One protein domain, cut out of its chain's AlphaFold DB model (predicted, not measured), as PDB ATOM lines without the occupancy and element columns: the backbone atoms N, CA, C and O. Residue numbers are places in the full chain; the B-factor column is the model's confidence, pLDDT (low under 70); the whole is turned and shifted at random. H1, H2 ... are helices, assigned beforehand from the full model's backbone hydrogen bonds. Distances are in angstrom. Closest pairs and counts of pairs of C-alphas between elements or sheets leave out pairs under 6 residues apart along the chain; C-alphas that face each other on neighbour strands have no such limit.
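AT A GLANCE: This is residues 26 to 121 of the 205 residues of an uncharacterized protein of Auritidibacter ignavus (UniProt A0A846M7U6). A long last helix, H5, is the spine of an elongated helical body: H1 packs on residues 105 to 112 of it, and the helical hairpin of H2 and H3 packs on its later part, H3 crossing it. A long loop between H2 and H3 reaches out at one end, where residues 61 to 67 stick out. The printed part has 96 residues with five named helices, H1 to H5 in order, and no named strand: all helix. It is compact, with a radius of gyration of the C-alphas of 14.4 A, and spans 44 by 25 by 19 A.

HOW THE PARTS SIT: H1, residues 26 to 36, touches H5, residues 101 to 120, the hub; their closest C-alphas, Val 31 and Val 105, are 6.7 A apart, at a tilt of 38 degrees, only just steep, the same way. H2, residues 40 to 50, touches residues 115 to 119 of H5 alone, about perpendicular at 77 degrees, closest at the C-alphas of Leu 46 and Leu 119, 6.8 A. H2 and H3, residues 75 to 87, form a hairpin at a shallow tilt of 29 degrees, opposite ways, closest at the C-alphas of Ala 50 and Trp 78, 4.9 A. H3 touches residues 108 to 115 of H5 alone at a steep tilt of 56 degrees, opposite ways, closest at the C-alphas of Thr 80 and Asp 111, 5.4 A. H4, residues 89 to 92, is close to but not clearly touching H1, with the C-alphas of Arg 32 and Met 92 6.6 A apart. In H1, H2, H3 and H5 every O i to N i+4 pair is within hydrogen-bond range; H4 is too short for one.

IN THESE COORDINATES: H1 begins at C-alpha 26, (54.857, 3.579, 208.514). H3 measures 15.8 A and H5 27.6 A, ending at C-alpha 120, (39.675, 24.104, 213.689).

THE WHOLE: The C-alphas farthest apart, Arg 67 and Ala 97, are 44.4 A apart. The printed part has no cut; the link from H2 to H3 is long, 24 residues. The pLDDT is under 70 at residues 57 to 72 and 121.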
ATOM      1  N   HIS A  26      55.846   3.125 207.546       86.06
ATOM      2  CA  HIS A  26      54.857   3.579 208.514       86.06
ATOM      3  C   HIS A  26      54.672   5.101 208.475       86.06
ATOM      4  O   HIS A  26      53.544   5.557 208.355       86.06
ATOM      5  N   CYS A  27      55.752   5.888 208.513       87.06
ATOM      6  CA  CYS A  27      55.661   7.348 208.423       87.06
ATOM      7  C   CYS A  27      55.081   7.805 207.082       87.06
ATOM      8  O   CYS A  27      54.253   8.711 207.061       87.06
ATOM      9  N   ALA A  28      55.475   7.158 205.980       86.81
ATOM     10  CA  ALA A  28      54.936   7.466 204.659       86.81
ATOM     11  C   ALA A  28      53.419   7.210 204.579       86.81
ATOM     12  O   ALA A  28      52.678   8.076 204.117       86.81
ATOM     13  N   ASN A  29      52.952   6.062 205.083       87.25
ATOM     14  CA  ASN A  29      51.528   5.722 205.089       87.25
ATOM     15  C   ASN A  29      50.730   6.622 206.035       87.25
ATOM     16  O   ASN A  29      49.698   7.133 205.631       87.25
ATOM     17  N   THR A  30      51.228   6.900 207.243       86.38
ATOM     18  CA  THR A  30      50.544   7.800 208.185       86.38
ATOM     19  C   THR A  30      50.327   9.188 207.584       86.38
ATOM     20  O   THR A  30      49.248   9.755 207.728       86.38
ATOM     21  N   VAL A  31      51.330   9.743 206.892       87.88
ATOM     22  CA  VAL A  31      51.185  11.042 206.217       87.88
ATOM     23  C   VAL A  31      50.165  10.963 205.089       87.88
ATOM     24  O   VAL A  31      49.338  11.862 204.979       87.88
ATOM     25  N   ARG A  32      50.189   9.895 204.284       86.25
ATOM     26  CA  ARG A  32      49.202   9.673 203.222       86.25
ATOM     27  C   ARG A  32      47.781   9.582 203.782       86.25
ATOM     28  O   ARG A  32      46.908  10.303 203.322       86.25
ATOM     29  N   ASP A  33      47.576   8.777 204.820       84.94
ATOM     30  CA  ASP A  33      46.274   8.589 205.462       84.94
ATOM     31  C   ASP A  33      45.745   9.900 206.063       84.94
ATOM     32  O   ASP A  33      44.554  10.192 205.976       84.94
ATOM     33  N   GLN A  34      46.617  10.709 206.672       82.06
ATOM     34  CA  GLN A  34      46.260  12.043 207.170       82.06
ATOM     35  C   GLN A  34      45.925  13.006 206.031       82.06
ATOM     36  O   GLN A  34      44.978  13.784 206.139       82.06
ATOM     37  N   PHE A  35      46.681  12.949 204.937       85.88
ATOM     38  CA  PHE A  35      46.455  13.784 203.766       85.88
ATOM     39  C   PHE A  35      45.103  13.470 203.109       85.88
ATOM     40  O   PHE A  35      44.341  14.385 202.804       85.88
ATOM     41  N   ASP A  36      44.755  12.187 202.995       84.81
ATOM     42  CA  ASP A  36      43.488  11.717 202.425       84.81
ATOM     43  C   ASP A  36      42.262  12.087 203.286       84.81
ATOM     44  O   ASP A  36      41.127  12.093 202.803       84.81
ATOM     45  N   GLN A  37      42.461  12.448 204.559       81.88
ATOM     46  CA  GLN A  37      41.389  12.960 205.421       81.88
ATOM     47  C   GLN A  37      41.016  14.417 205.117       81.88
ATOM     48  O   GLN A  37      39.936  14.859 205.523       81.88
ATOM     49  N   ILE A  38      41.871  15.163 204.408       83.38
ATOM     50  CA  ILE A  38      41.610  16.558 204.053       83.38
ATOM     51  C   ILE A  38      40.521  16.598 202.989       83.38
ATOM     52  O   ILE A  38      40.692  16.152 201.856       83.38
ATOM     53  N   THR A  39      39.373  17.171 203.339       82.56
ATOM     54  CA  THR A  39      38.238  17.204 202.418       82.56
ATOM     55  C   THR A  39      38.341  18.373 201.439       82.56
ATOM     56  O   THR A  39      38.925  19.417 201.734       82.56
ATOM     57  N   THR A  40      37.674  18.266 200.285       83.50
ATOM     58  CA  THR A  40      37.534  19.384 199.333       83.50
ATOM     59  C   THR A  40      36.978  20.646 199.999       83.50
ATOM     60  O   THR A  40      37.365  21.760 199.651       83.50
ATOM     61  N   GLN A  41      36.096  20.483 200.990       78.69
ATOM     62  CA  GLN A  41      35.547  21.607 201.741       78.69
ATOM     63  C   GLN A  41      36.598  22.282 202.626       78.69
ATOM     64  O   GLN A  41      36.587  23.504 202.738       78.69
ATOM     65  N   ASP A  42      37.499  21.510 203.227       83.31
ATOM     66  CA  ASP A  42      38.572  22.042 204.070       83.31
ATOM     67  C   ASP A  42      39.532  22.882 203.224       83.31
ATOM     68  O   ASP A  42      39.842  24.018 203.580       83.31
ATOM     69  N   LEU A  43      39.899  22.382 202.040       89.56
ATOM     70  CA  LEU A  43      40.713  23.110 201.062       89.56
ATOM     71  C   LEU A  43      40.015  24.386 200.575       89.56
ATOM     72  O   LEU A  43      40.643  25.438 200.460       89.56
ATOM     73  N   TYR A  44      38.708  24.316 200.315       86.56
ATOM     74  CA  TYR A  44      37.925  25.479 199.911       86.56
ATOM     75  C   TYR A  44      37.859  26.540 201.018       86.56
ATOM     76  O   TYR A  44      38.101  27.718 200.756       86.56
ATOM     77  N   THR A  45      37.561  26.146 202.258       80.38
ATOM     78  CA  THR A  45      37.528  27.067 203.401       80.38
ATOM     79  C   THR A  45      38.911  27.665 203.655       80.38
ATOM     80  O   THR A  45      39.018  28.874 203.836       80.38
ATOM     81  N   LEU A  46      39.980  26.870 203.565       86.88
ATOM     82  CA  LEU A  46      41.354  27.354 203.687       86.88
ATOM     83  C   LEU A  46      41.678  28.421 202.627       86.88
ATOM     84  O   LEU A  46      42.265  29.449 202.956       86.88
ATOM     85  N   HIS A  47      41.223  28.231 201.384       89.62
ATOM     86  CA  HIS A  47      41.330  29.246 200.334       89.62
ATOM     87  C   HIS A  47      40.554  30.523 200.679       89.62
ATOM     88  O   HIS A  47      41.098  31.614 200.545       89.62
ATOM     89  N   GLN A  48      39.302  30.416 201.144       83.50
ATOM     90  CA  GLN A  48      38.501  31.588 201.535       83.50
ATOM     91  C   GLN A  48      39.155  32.379 202.674       83.50
ATOM     92  O   GLN A  48      39.163  33.609 202.646       83.50
ATOM     93  N   VAL A  49      39.760  31.684 203.641       82.75
ATOM     94  CA  VAL A  49      40.549  32.321 204.700       82.75
ATOM     95  C   VAL A  49      41.799  32.992 204.121       82.75
ATOM     96  O   VAL A  49      42.118  34.120 204.500       82.75
ATOM     97  N   ALA A  50      42.486  32.346 203.172       85.25
ATOM     98  CA  ALA A  50      43.666  32.903 202.512       85.25
ATOM     99  C   ALA A  50      43.376  34.236 201.804       85.25
ATOM    100  O   ALA A  50      44.175  35.160 201.907       85.25
ATOM    101  N   ILE A  51      42.231  34.357 201.128       83.94
ATOM    102  CA  ILE A  51      41.817  35.585 200.425       83.94
ATOM    103  C   ILE A  51      41.050  36.580 201.316       83.94
ATOM    104  O   ILE A  51      40.457  37.530 200.812       83.94
ATOM    105  N   GLY A  52      41.014  36.349 202.634       74.12
ATOM    106  CA  GLY A  52      40.388  37.255 203.603       74.12
ATOM    107  C   GLY A  52      38.854  37.258 203.610       74.12
ATOM    108  O   GLY A  52      38.267  38.104 204.274       74.12
ATOM    109  N   GLN A  53      38.201  36.322 202.915       76.06
ATOM    110  CA  GLN A  53      36.734  36.199 202.864       76.06
ATOM    111  C   GLN A  53      36.157  35.443 204.072       76.06
ATOM    112  O   GLN A  53      34.977  35.581 204.390       76.06
ATOM    113  N   GLU A  54      36.977  34.647 204.764       72.00
ATOM    114  CA  GLU A  54      36.615  33.966 206.010       72.00
ATOM    115  C   GLU A  54      37.674  34.222 207.097       72.00
ATOM    116  O   GLU A  54      38.856  34.428 206.816       72.00
ATOM    117  N   GLN A  55      37.254  34.231 208.365       73.56
ATOM    118  CA  GLN A  55      38.177  34.371 209.493       73.56
ATOM    119  C   GLN A  55      38.742  32.998 209.893       73.56
ATOM    120  O   GLN A  55      37.973  32.038 209.970       73.56
ATOM    121  N   PRO A  56      40.053  32.888 210.183       73.56
ATOM    122  CA  PRO A  56      40.652  31.662 210.683       73.56
ATOM    123  C   PRO A  56      40.125  31.348 212.083       73.56
ATOM    124  O   PRO A  56      39.717  32.231 212.845       73.56
ATOM    125  N   ALA A  57      40.203  30.075 212.441       65.69
ATOM    126  CA  ALA A  57      39.986  29.601 213.789       65.69
ATOM    127  C   ALA A  57      41.013  30.195 214.763       65.69
ATOM    128  O   ALA A  57      40.644  30.897 215.704       65.69
ATOM    129  N   THR A  58      42.306  30.009 214.497       61.81
ATOM    130  CA  THR A  58      43.374  30.669 215.251       61.81
ATOM    131  C   THR A  58      43.422  32.165 214.936       61.81
ATOM    132  O   THR A  58      43.943  32.610 213.914       61.81
ATOM    133  N   ILE A  59      42.925  32.985 215.864       53.03
ATOM    134  CA  ILE A  59      43.401  34.364 215.985       53.03
ATOM    135  C   ILE A  59      44.670  34.259 216.821       53.03
ATOM    136  O   ILE A  59      44.580  34.184 218.044       53.03
ATOM    137  N   ASN A  60      45.841  34.223 216.183       45.34
ATOM    138  CA  ASN A  60      47.096  34.389 216.911       45.34
ATOM    139  C   ASN A  60      47.001  35.688 217.725       45.34
ATOM    140  O   ASN A  60      47.074  36.788 217.169       45.34
ATOM    141  N   LYS A  61      46.804  35.565 219.046       41.31
ATOM    142  CA  LYS A  61      46.696  36.703 219.973       41.31
ATOM    143  C   LYS A  61      47.980  37.549 219.966       41.31
ATOM    144  O   LYS A  61      47.930  38.724 220.317       41.31
ATOM    145  N   GLU A  62      49.093  36.997 219.478       37.25
ATOM    146  CA  GLU A  62      50.415  37.632 219.460       37.25
ATOM    147  C   GLU A  62      50.713  38.536 218.251       37.25
ATOM    148  O   GLU A  62      51.724  39.233 218.251       37.25
ATOM    149  N   LYS A  63      49.842  38.632 217.237       39.53
ATOM    150  CA  LYS A  63      50.052  39.566 216.109       39.53
ATOM    151  C   LYS A  63      48.897  40.546 215.922       39.53
ATOM    152  O   LYS A  63      48.391  40.738 214.824       39.53
ATOM    153  N   ARG A  64      48.549  41.272 216.989       38.59
ATOM    154  CA  ARG A  64      47.705  42.483 216.904       38.59
ATOM    155  C   ARG A  64      48.341  43.658 216.132       38.59
ATOM    156  O   ARG A  64      47.662  44.652 215.915       38.59
ATOM    157  N   ASN A  65      49.595  43.549 215.678       34.12
ATOM    158  CA  ASN A  65      50.330  44.660 215.053       34.12
ATOM    159  C   ASN A  65      50.463  44.609 213.525       34.12
ATOM    160  O   ASN A  65      51.169  45.434 212.956       34.12
ATOM    161  N   THR A  66      49.767  43.710 212.831       40.34
ATOM    162  CA  THR A  66      49.621  43.841 211.372       40.34
ATOM    163  C   THR A  66      48.155  44.056 211.053       40.34
ATOM    164  O   THR A  66      47.363  43.118 211.059       40.34
ATOM    165  N   ARG A  67      47.797  45.324 210.808       40.16
ATOM    166  CA  ARG A  67      46.618  45.703 210.022       40.16
ATOM    167  C   ARG A  67      46.732  44.977 208.680       40.16
ATOM    168  O   ARG A  67      47.329  45.499 207.750       40.16
ATOM    169  N   THR A  68      46.243  43.747 208.610       45.94
ATOM    170  CA  THR A  68      45.848  43.153 207.337       45.94
ATOM    171  C   THR A  68      44.507  43.792 207.043       45.94
ATOM    172  O   THR A  68      43.571  43.669 207.835       45.94
ATOM    173  N   SER A  69      44.471  44.624 206.008       44.75
ATOM    174  CA  SER A  69      43.223  45.227 205.572       44.75
ATOM    175  C   SER A  69      42.301  44.115 205.061       44.75
ATOM    176  O   SER A  69      42.781  43.098 204.554       44.75
ATOM    177  N   ASP A  70      40.986  44.261 205.241       44.34
ATOM    178  CA  ASP A  70      40.026  43.377 204.577       44.34
ATOM    179  C   ASP A  70      40.307  43.434 203.064       44.34
ATOM    180  O   ASP A  70      40.135  44.479 202.438       44.34
ATOM    181  N   GLY A  71      40.809  42.332 202.498       48.81
ATOM    182  CA  GLY A  71      41.233  42.238 201.095       48.81
ATOM    183  C   GLY A  71      42.696  41.834 200.868       48.81
ATOM    184  O   GLY A  71      43.029  41.427 199.756       48.81
ATOM    185  N   ASP A  72      43.555  41.871 201.892       63.09
ATOM    186  CA  ASP A  72      44.942  41.405 201.759       63.09
ATOM    187  C   ASP A  72      45.030  39.872 201.810       63.09
ATOM    188  O   ASP A  72      44.547  39.224 202.746       63.09
ATOM    189  N   ILE A  73      45.699  39.280 200.814       72.56
ATOM    190  CA  ILE A  73      45.973  37.840 200.789       72.56
ATOM    191  C   ILE A  73      46.876  37.485 201.974       72.56
ATOM    192  O   ILE A  73      48.007  37.961 202.101       72.56
ATOM    193  N   ARG A  74      46.404  36.572 202.821       81.56
ATOM    194  CA  ARG A  74      47.168  35.979 203.920       81.56
ATOM    195  C   ARG A  74      48.150  34.963 203.336       81.56
ATOM    196  O   ARG A  74      47.858  33.771 203.269       81.56
ATOM    197  N   PHE A  75      49.300  35.453 202.869       82.38
ATOM    198  CA  PHE A  75      50.255  34.692 202.052       82.38
ATOM    199  C   PHE A  75      50.659  33.336 202.649       82.38
ATOM    200  O   PHE A  75      50.711  32.343 201.935       82.38
ATOM    201  N   ASN A  76      50.880  33.260 203.961       83.00
ATOM    202  CA  ASN A  76      51.216  32.005 204.639       83.00
ATOM    203  C   ASN A  76      50.087  30.961 204.559       83.00
ATOM    204  O   ASN A  76      50.358  29.779 204.401       83.00
ATOM    205  N   ILE A  77      48.827  31.393 204.648       88.00
ATOM    206  CA  ILE A  77      47.648  30.524 204.512       88.00
ATOM    207  C   ILE A  77      47.464  30.122 203.049       88.00
ATOM    208  O   ILE A  77      47.160  28.968 202.752       88.00
ATOM    209  N   TRP A  78      47.697  31.063 202.130       89.19
ATOM    210  CA  TRP A  78      47.670  30.797 200.696       89.19
ATOM    211  C   TRP A  78      48.720  29.756 200.290       89.19
ATOM    212  O   TRP A  78      48.406  28.839 199.539       89.19
ATOM    213  N   GLN A  79      49.938  29.851 200.827       91.06
ATOM    214  CA  GLN A  79      51.011  28.898 200.562       91.06
ATOM    215  C   GLN A  79      50.657  27.494 201.067       91.06
ATOM    216  O   GLN A  79      50.803  26.534 200.315       91.06
ATOM    217  N   THR A  80      50.115  27.374 202.283       91.81
ATOM    218  CA  THR A  80      49.611  26.092 202.804       91.81
ATOM    219  C   THR A  80      48.503  25.525 201.915       91.81
ATOM    220  O   THR A  80      48.533  24.346 201.571       91.81
ATOM    221  N   TRP A  81      47.552  26.356 201.471       93.88
ATOM    222  CA  TRP A  81      46.522  25.926 200.522       93.88
ATOM    223  C   TRP A  81      47.123  25.430 199.203       93.88
ATOM    224  O   TRP A  81      46.763  24.344 198.747       93.88
ATOM    225  N   TRP A  82      48.047  26.184 198.600       93.88
ATOM    226  CA  TRP A  82      48.686  25.815 197.335       93.88
ATOM    227  C   TRP A  82      49.459  24.503 197.469       93.88
ATOM    228  O   TRP A  82      49.333  23.614 196.626       93.88
ATOM    229  N   ASN A  83      50.190  24.339 198.570       94.00
ATOM    230  CA  ASN A  83      50.940  23.128 198.842       94.00
ATOM    231  C   ASN A  83      50.019  21.901 198.957       94.00
ATOM    232  O   ASN A  83      50.261  20.891 198.295       94.00
ATOM    233  N   LEU A  84      48.929  22.000 199.727       92.38
ATOM    234  CA  LEU A  84      47.955  20.914 199.908       92.38
ATOM    235  C   LEU A  84      47.155  20.590 198.635       92.38
ATOM    236  O   LEU A  84      46.691  19.469 198.478       92.38
ATOM    237  N   THR A  85      46.983  21.544 197.719       92.25
ATOM    238  CA  THR A  85      46.176  21.344 196.500       92.25
ATOM    239  C   THR A  85      46.988  20.975 195.262       92.25
ATOM    240  O   THR A  85      46.480  20.257 194.406       92.25
ATOM    241  N   HIS A  86      48.230  21.452 195.148       91.12
ATOM    242  CA  HIS A  86      49.028  21.337 193.921       91.12
ATOM    243  C   HIS A  86      50.396  20.690 194.144       91.12
ATOM    244  O   HIS A  86      50.885  19.994 193.256       91.12
ATOM    245  N   HIS A  87      51.034  20.914 195.298       91.44
ATOM    246  CA  HIS A  87      52.401  20.446 195.525       91.44
ATOM    247  C   HIS A  87      52.447  19.012 196.047       91.44
ATOM    248  O   HIS A  87      52.974  18.124 195.381       91.44
ATOM    249  N   TRP A  88      51.878  18.780 197.231       91.56
ATOM    250  CA  TRP A  88      51.967  17.504 197.932       91.56
ATOM    251  C   TRP A  88      51.312  16.332 197.191       91.56
ATOM    252  O   TRP A  88      51.964  15.286 197.142       91.56
ATOM    253  N   PRO A  89      50.130  16.461 196.544       89.75
ATOM    254  CA  PRO A  89      49.497  15.334 195.853       89.75
ATOM    255  C   PRO A  89      50.421  14.623 194.858       89.75
ATOM    256  O   PRO A  89      50.493  13.398 194.842       89.75
ATOM    257  N   GLY A  90      51.200  15.382 194.079       86.19
ATOM    258  CA  GLY A  90      52.124  14.825 193.084       86.19
ATOM    259  C   GLY A  90      53.369  14.149 193.673       86.19
ATOM    260  O   GLY A  90      54.128  13.520 192.939       86.19
ATOM    261  N   LEU A  91      53.607  14.285 194.980       87.19
ATOM    262  CA  LEU A  91      54.774  13.731 195.670       87.19
ATOM    263  C   LEU A  91      54.427  12.501 196.525       87.19
ATOM    264  O   LEU A  91      55.336  11.731 196.842       87.19
ATOM    265  N   MET A  92      53.145  12.296 196.858       82.50
ATOM    266  CA  MET A  92      52.684  11.264 197.799       82.50
ATOM    267  C   MET A  92      52.867   9.830 197.297       82.50
ATOM    268  O   MET A  92      53.302   8.970 198.059       82.50
ATOM    269  N   ASP A  93      52.605   9.554 196.019       80.12
ATOM    270  CA  ASP A  93      52.678   8.177 195.503       80.12
ATOM    271  C   ASP A  93      54.109   7.622 195.444       80.12
ATOM    272  O   ASP A  93      54.316   6.413 195.532       80.12
ATOM    273  N   ALA A  94      55.112   8.497 195.335       81.00
ATOM    274  CA  ALA A  94      56.517   8.107 195.244       81.00
ATOM    275  C   ALA A  94      57.273   8.222 196.578       81.00
ATOM    276  O   ALA A  94      58.478   7.969 196.600       81.00
ATOM    277  N   LEU A  95      56.604   8.614 197.672       81.44
ATOM    278  CA  LEU A  95      57.240   9.084 198.909       81.44
ATOM    279  C   LEU A  95      58.394   8.189 199.404       81.44
ATOM    280  O   LEU A  95      59.489   8.719 199.581       81.44
ATOM    281  N   PRO A  96      58.230   6.856 199.568       75.81
ATOM    282  CA  PRO A  96      59.282   6.010 200.140       75.81
ATOM    283  C   PRO A  96      60.544   5.914 199.269       75.81
ATOM    284  O   PRO A  96      61.631   5.672 199.784       75.81
ATOM    285  N   ALA A  97      60.417   6.111 197.953       80.12
ATOM    286  CA  ALA A  97      61.514   5.988 196.994       80.12
ATOM    287  C   ALA A  97      62.291   7.302 196.783       80.12
ATOM    288  O   ALA A  97      63.268   7.341 196.029       80.12
ATOM    289  N   ARG A  98      61.861   8.403 197.412       85.12
ATOM    290  CA  ARG A  98      62.471   9.721 197.227       85.12
ATOM    291  C   ARG A  98      63.704   9.916 198.107       85.12
ATOM    292  O   ARG A  98      63.724   9.572 199.285       85.12
ATOM    293  N   LYS A  99      64.712  10.593 197.551       83.88
ATOM    294  CA  LYS A  99      65.905  11.016 198.306       83.88
ATOM    295  C   LYS A  99      65.608  12.115 199.328       83.88
ATOM    296  O   LYS A  99      66.345  12.255 200.287       83.88
ATOM    297  N   ASP A 100      64.549  12.890 199.118       86.81
ATOM    298  CA  ASP A 100      64.109  13.979 199.994       86.81
ATOM    299  C   ASP A 100      62.845  13.622 200.798       86.81
ATOM    300  O   ASP A 100      62.163  14.520 201.292       86.81
ATOM    301  N   ALA A 101      62.508  12.332 200.943       87.38
ATOM    302  CA  ALA A 101      61.239  11.905 201.538       87.38
ATOM    303  C   ALA A 101      61.026  12.439 202.962       87.38
ATOM    304  O   ALA A 101      59.918  12.859 203.285       87.38
ATOM    305  N   ALA A 102      62.074  12.508 203.788       87.31
ATOM    306  CA  ALA A 102      61.989  13.059 205.143       87.31
ATOM    307  C   ALA A 102      61.577  14.540 205.146       87.31
ATOM    308  O   ALA A 102      60.743  14.965 205.951       87.31
ATOM    309  N   LYS A 103      62.090  15.322 204.187       88.94
ATOM    310  CA  LYS A 103      61.708  16.725 203.992       88.94
ATOM    311  C   LYS A 103      60.264  16.847 203.511       88.94
ATOM    312  O   LYS A 103      59.551  17.722 203.992       88.94
ATOM    313  N   VAL A 104      59.830  15.975 202.597       89.38
ATOM    314  CA  VAL A 104      58.443  15.953 202.103       89.38
ATOM    315  C   VAL A 104      57.473  15.587 203.228       89.38
ATOM    316  O   VAL A 104      56.501  16.308 203.430       89.38
ATOM    317  N   VAL A 105      57.761  14.533 204.003       89.81
ATOM    318  CA  VAL A 105      56.983  14.144 205.193       89.81
ATOM    319  C   VAL A 105      56.869  15.321 206.153       89.81
ATOM    320  O   VAL A 105      55.766  15.723 206.507       89.81
ATOM    321  N   THR A 106      58.001  15.922 206.524       88.94
ATOM    322  CA  THR A 106      58.027  17.019 207.498       88.94
ATOM    323  C   THR A 106      57.266  18.247 207.002       88.94
ATOM    324  O   THR A 106      56.466  18.818 207.745       88.94
ATOM    325  N   GLY A 107      57.471  18.637 205.740       89.56
ATOM    326  CA  GLY A 107      56.780  19.766 205.121       89.56
ATOM    327  C   GLY A 107      55.273  19.542 205.022       89.56
ATOM    328  O   GLY A 107      54.501  20.400 205.444       89.56
ATOM    329  N   CYS A 108      54.851  18.366 204.551       91.00
ATOM    330  CA  CYS A 108      53.437  18.031 204.457       91.00
ATOM    331  C   CYS A 108      52.778  17.998 205.837       91.00
ATOM    332  O   CYS A 108      51.740  18.622 206.023       91.00
ATOM    333  N   THR A 109      53.376  17.330 206.827       90.25
ATOM    334  CA  THR A 109      52.841  17.312 208.196       90.25
ATOM    335  C   THR A 109      52.718  18.723 208.768       90.25
ATOM    336  O   THR A 109      51.699  19.043 209.379       90.25
ATOM    337  N   SER A 110      53.702  19.598 208.533       89.19
ATOM    338  CA  SER A 110      53.628  21.004 208.947       89.19
ATOM    339  C   SER A 110      52.449  21.736 208.300       89.19
ATOM    340  O   SER A 110      51.693  22.402 209.004       89.19
ATOM    341  N   ASP A 111      52.255  21.594 206.987       89.94
ATOM    342  CA  ASP A 111      51.137  22.223 206.275       89.94
ATOM    343  C   ASP A 111      49.776  21.665 206.709       89.94
ATOM    344  O   ASP A 111      48.828  22.429 206.879       89.94
ATOM    345  N   MET A 112      49.671  20.354 206.946       89.56
ATOM    346  CA  MET A 112      48.449  19.731 207.467       89.56
ATOM    347  C   MET A 112      48.116  20.246 208.868       89.56
ATOM    348  O   MET A 112      46.972  20.614 209.133       89.56
ATOM    349  N   ASN A 113      49.113  20.349 209.748       84.94
ATOM    350  CA  ASN A 113      48.940  20.905 211.088       84.94
ATOM    351  C   ASN A 113      48.553  22.386 211.037       84.94
ATOM    352  O   ASN A 113      47.653  22.814 211.759       84.94
ATOM    353  N   GLN A 114      49.182  23.166 210.155       85.88
ATOM    354  CA  GLN A 114      48.848  24.572 209.957       85.88
ATOM    355  C   GLN A 114      47.419  24.731 209.421       85.88
ATOM    356  O   GLN A 114      46.660  25.545 209.944       85.88
ATOM    357  N   ALA A 115      47.019  23.939 208.423       86.00
ATOM    358  CA  ALA A 115      45.653  23.934 207.910       86.00
ATOM    359  C   ALA A 115      44.649  23.537 208.997       86.00
ATOM    360  O   ALA A 115      43.638  24.215 209.166       86.00
ATOM    361  N   HIS A 116      44.951  22.506 209.788       81.44
ATOM    362  CA  HIS A 116      44.111  22.109 210.910       81.44
ATOM    363  C   HIS A 116      43.965  23.245 211.931       81.44
ATOM    364  O   HIS A 116      42.849  23.579 212.319       81.44
ATOM    365  N   ALA A 117      45.062  23.895 212.324       77.94
ATOM    366  CA  ALA A 117      45.029  25.033 213.240       77.94
ATOM    367  C   ALA A 117      44.199  26.204 212.682       77.94
ATOM    368  O   ALA A 117      43.427  26.824 213.409       77.94
ATOM    369  N   ILE A 118      44.303  26.486 211.382       79.19
ATOM    370  CA  ILE A 118      43.543  27.553 210.716       79.19
ATOM    371  C   ILE A 118      42.051  27.225 210.628       79.19
ATOM    372  O   ILE A 118      41.227  28.130 210.745       79.19
ATOM    373  N   LEU A 119      41.690  25.963 210.404       76.31
ATOM    374  CA  LEU A 119      40.301  25.549 210.198       76.31
ATOM    375  C   LEU A 119      39.567  25.263 211.508       76.31
ATOM    376  O   LEU A 119      38.388  25.591 211.631       76.31
ATOM    377  N   TYR A 120      40.265  24.675 212.477       73.06
ATOM    378  CA  TYR A 120      39.675  24.104 213.689       73.06
ATOM    379  C   TYR A 120      40.195  24.730 214.986       73.06
ATOM    380  O   TYR A 120      39.552  24.593 216.026       73.06
ATOM    381  N   GLY A 121      41.308  25.465 214.923       65.75
ATOM    382  CA  GLY A 121      41.936  26.121 216.069       65.75
ATOM    383  C   GLY A 121      43.110  25.318 216.624       65.75
ATOM    384  O   GLY A 121      43.304  24.145 216.298       65.75
TER     385      GLY A 121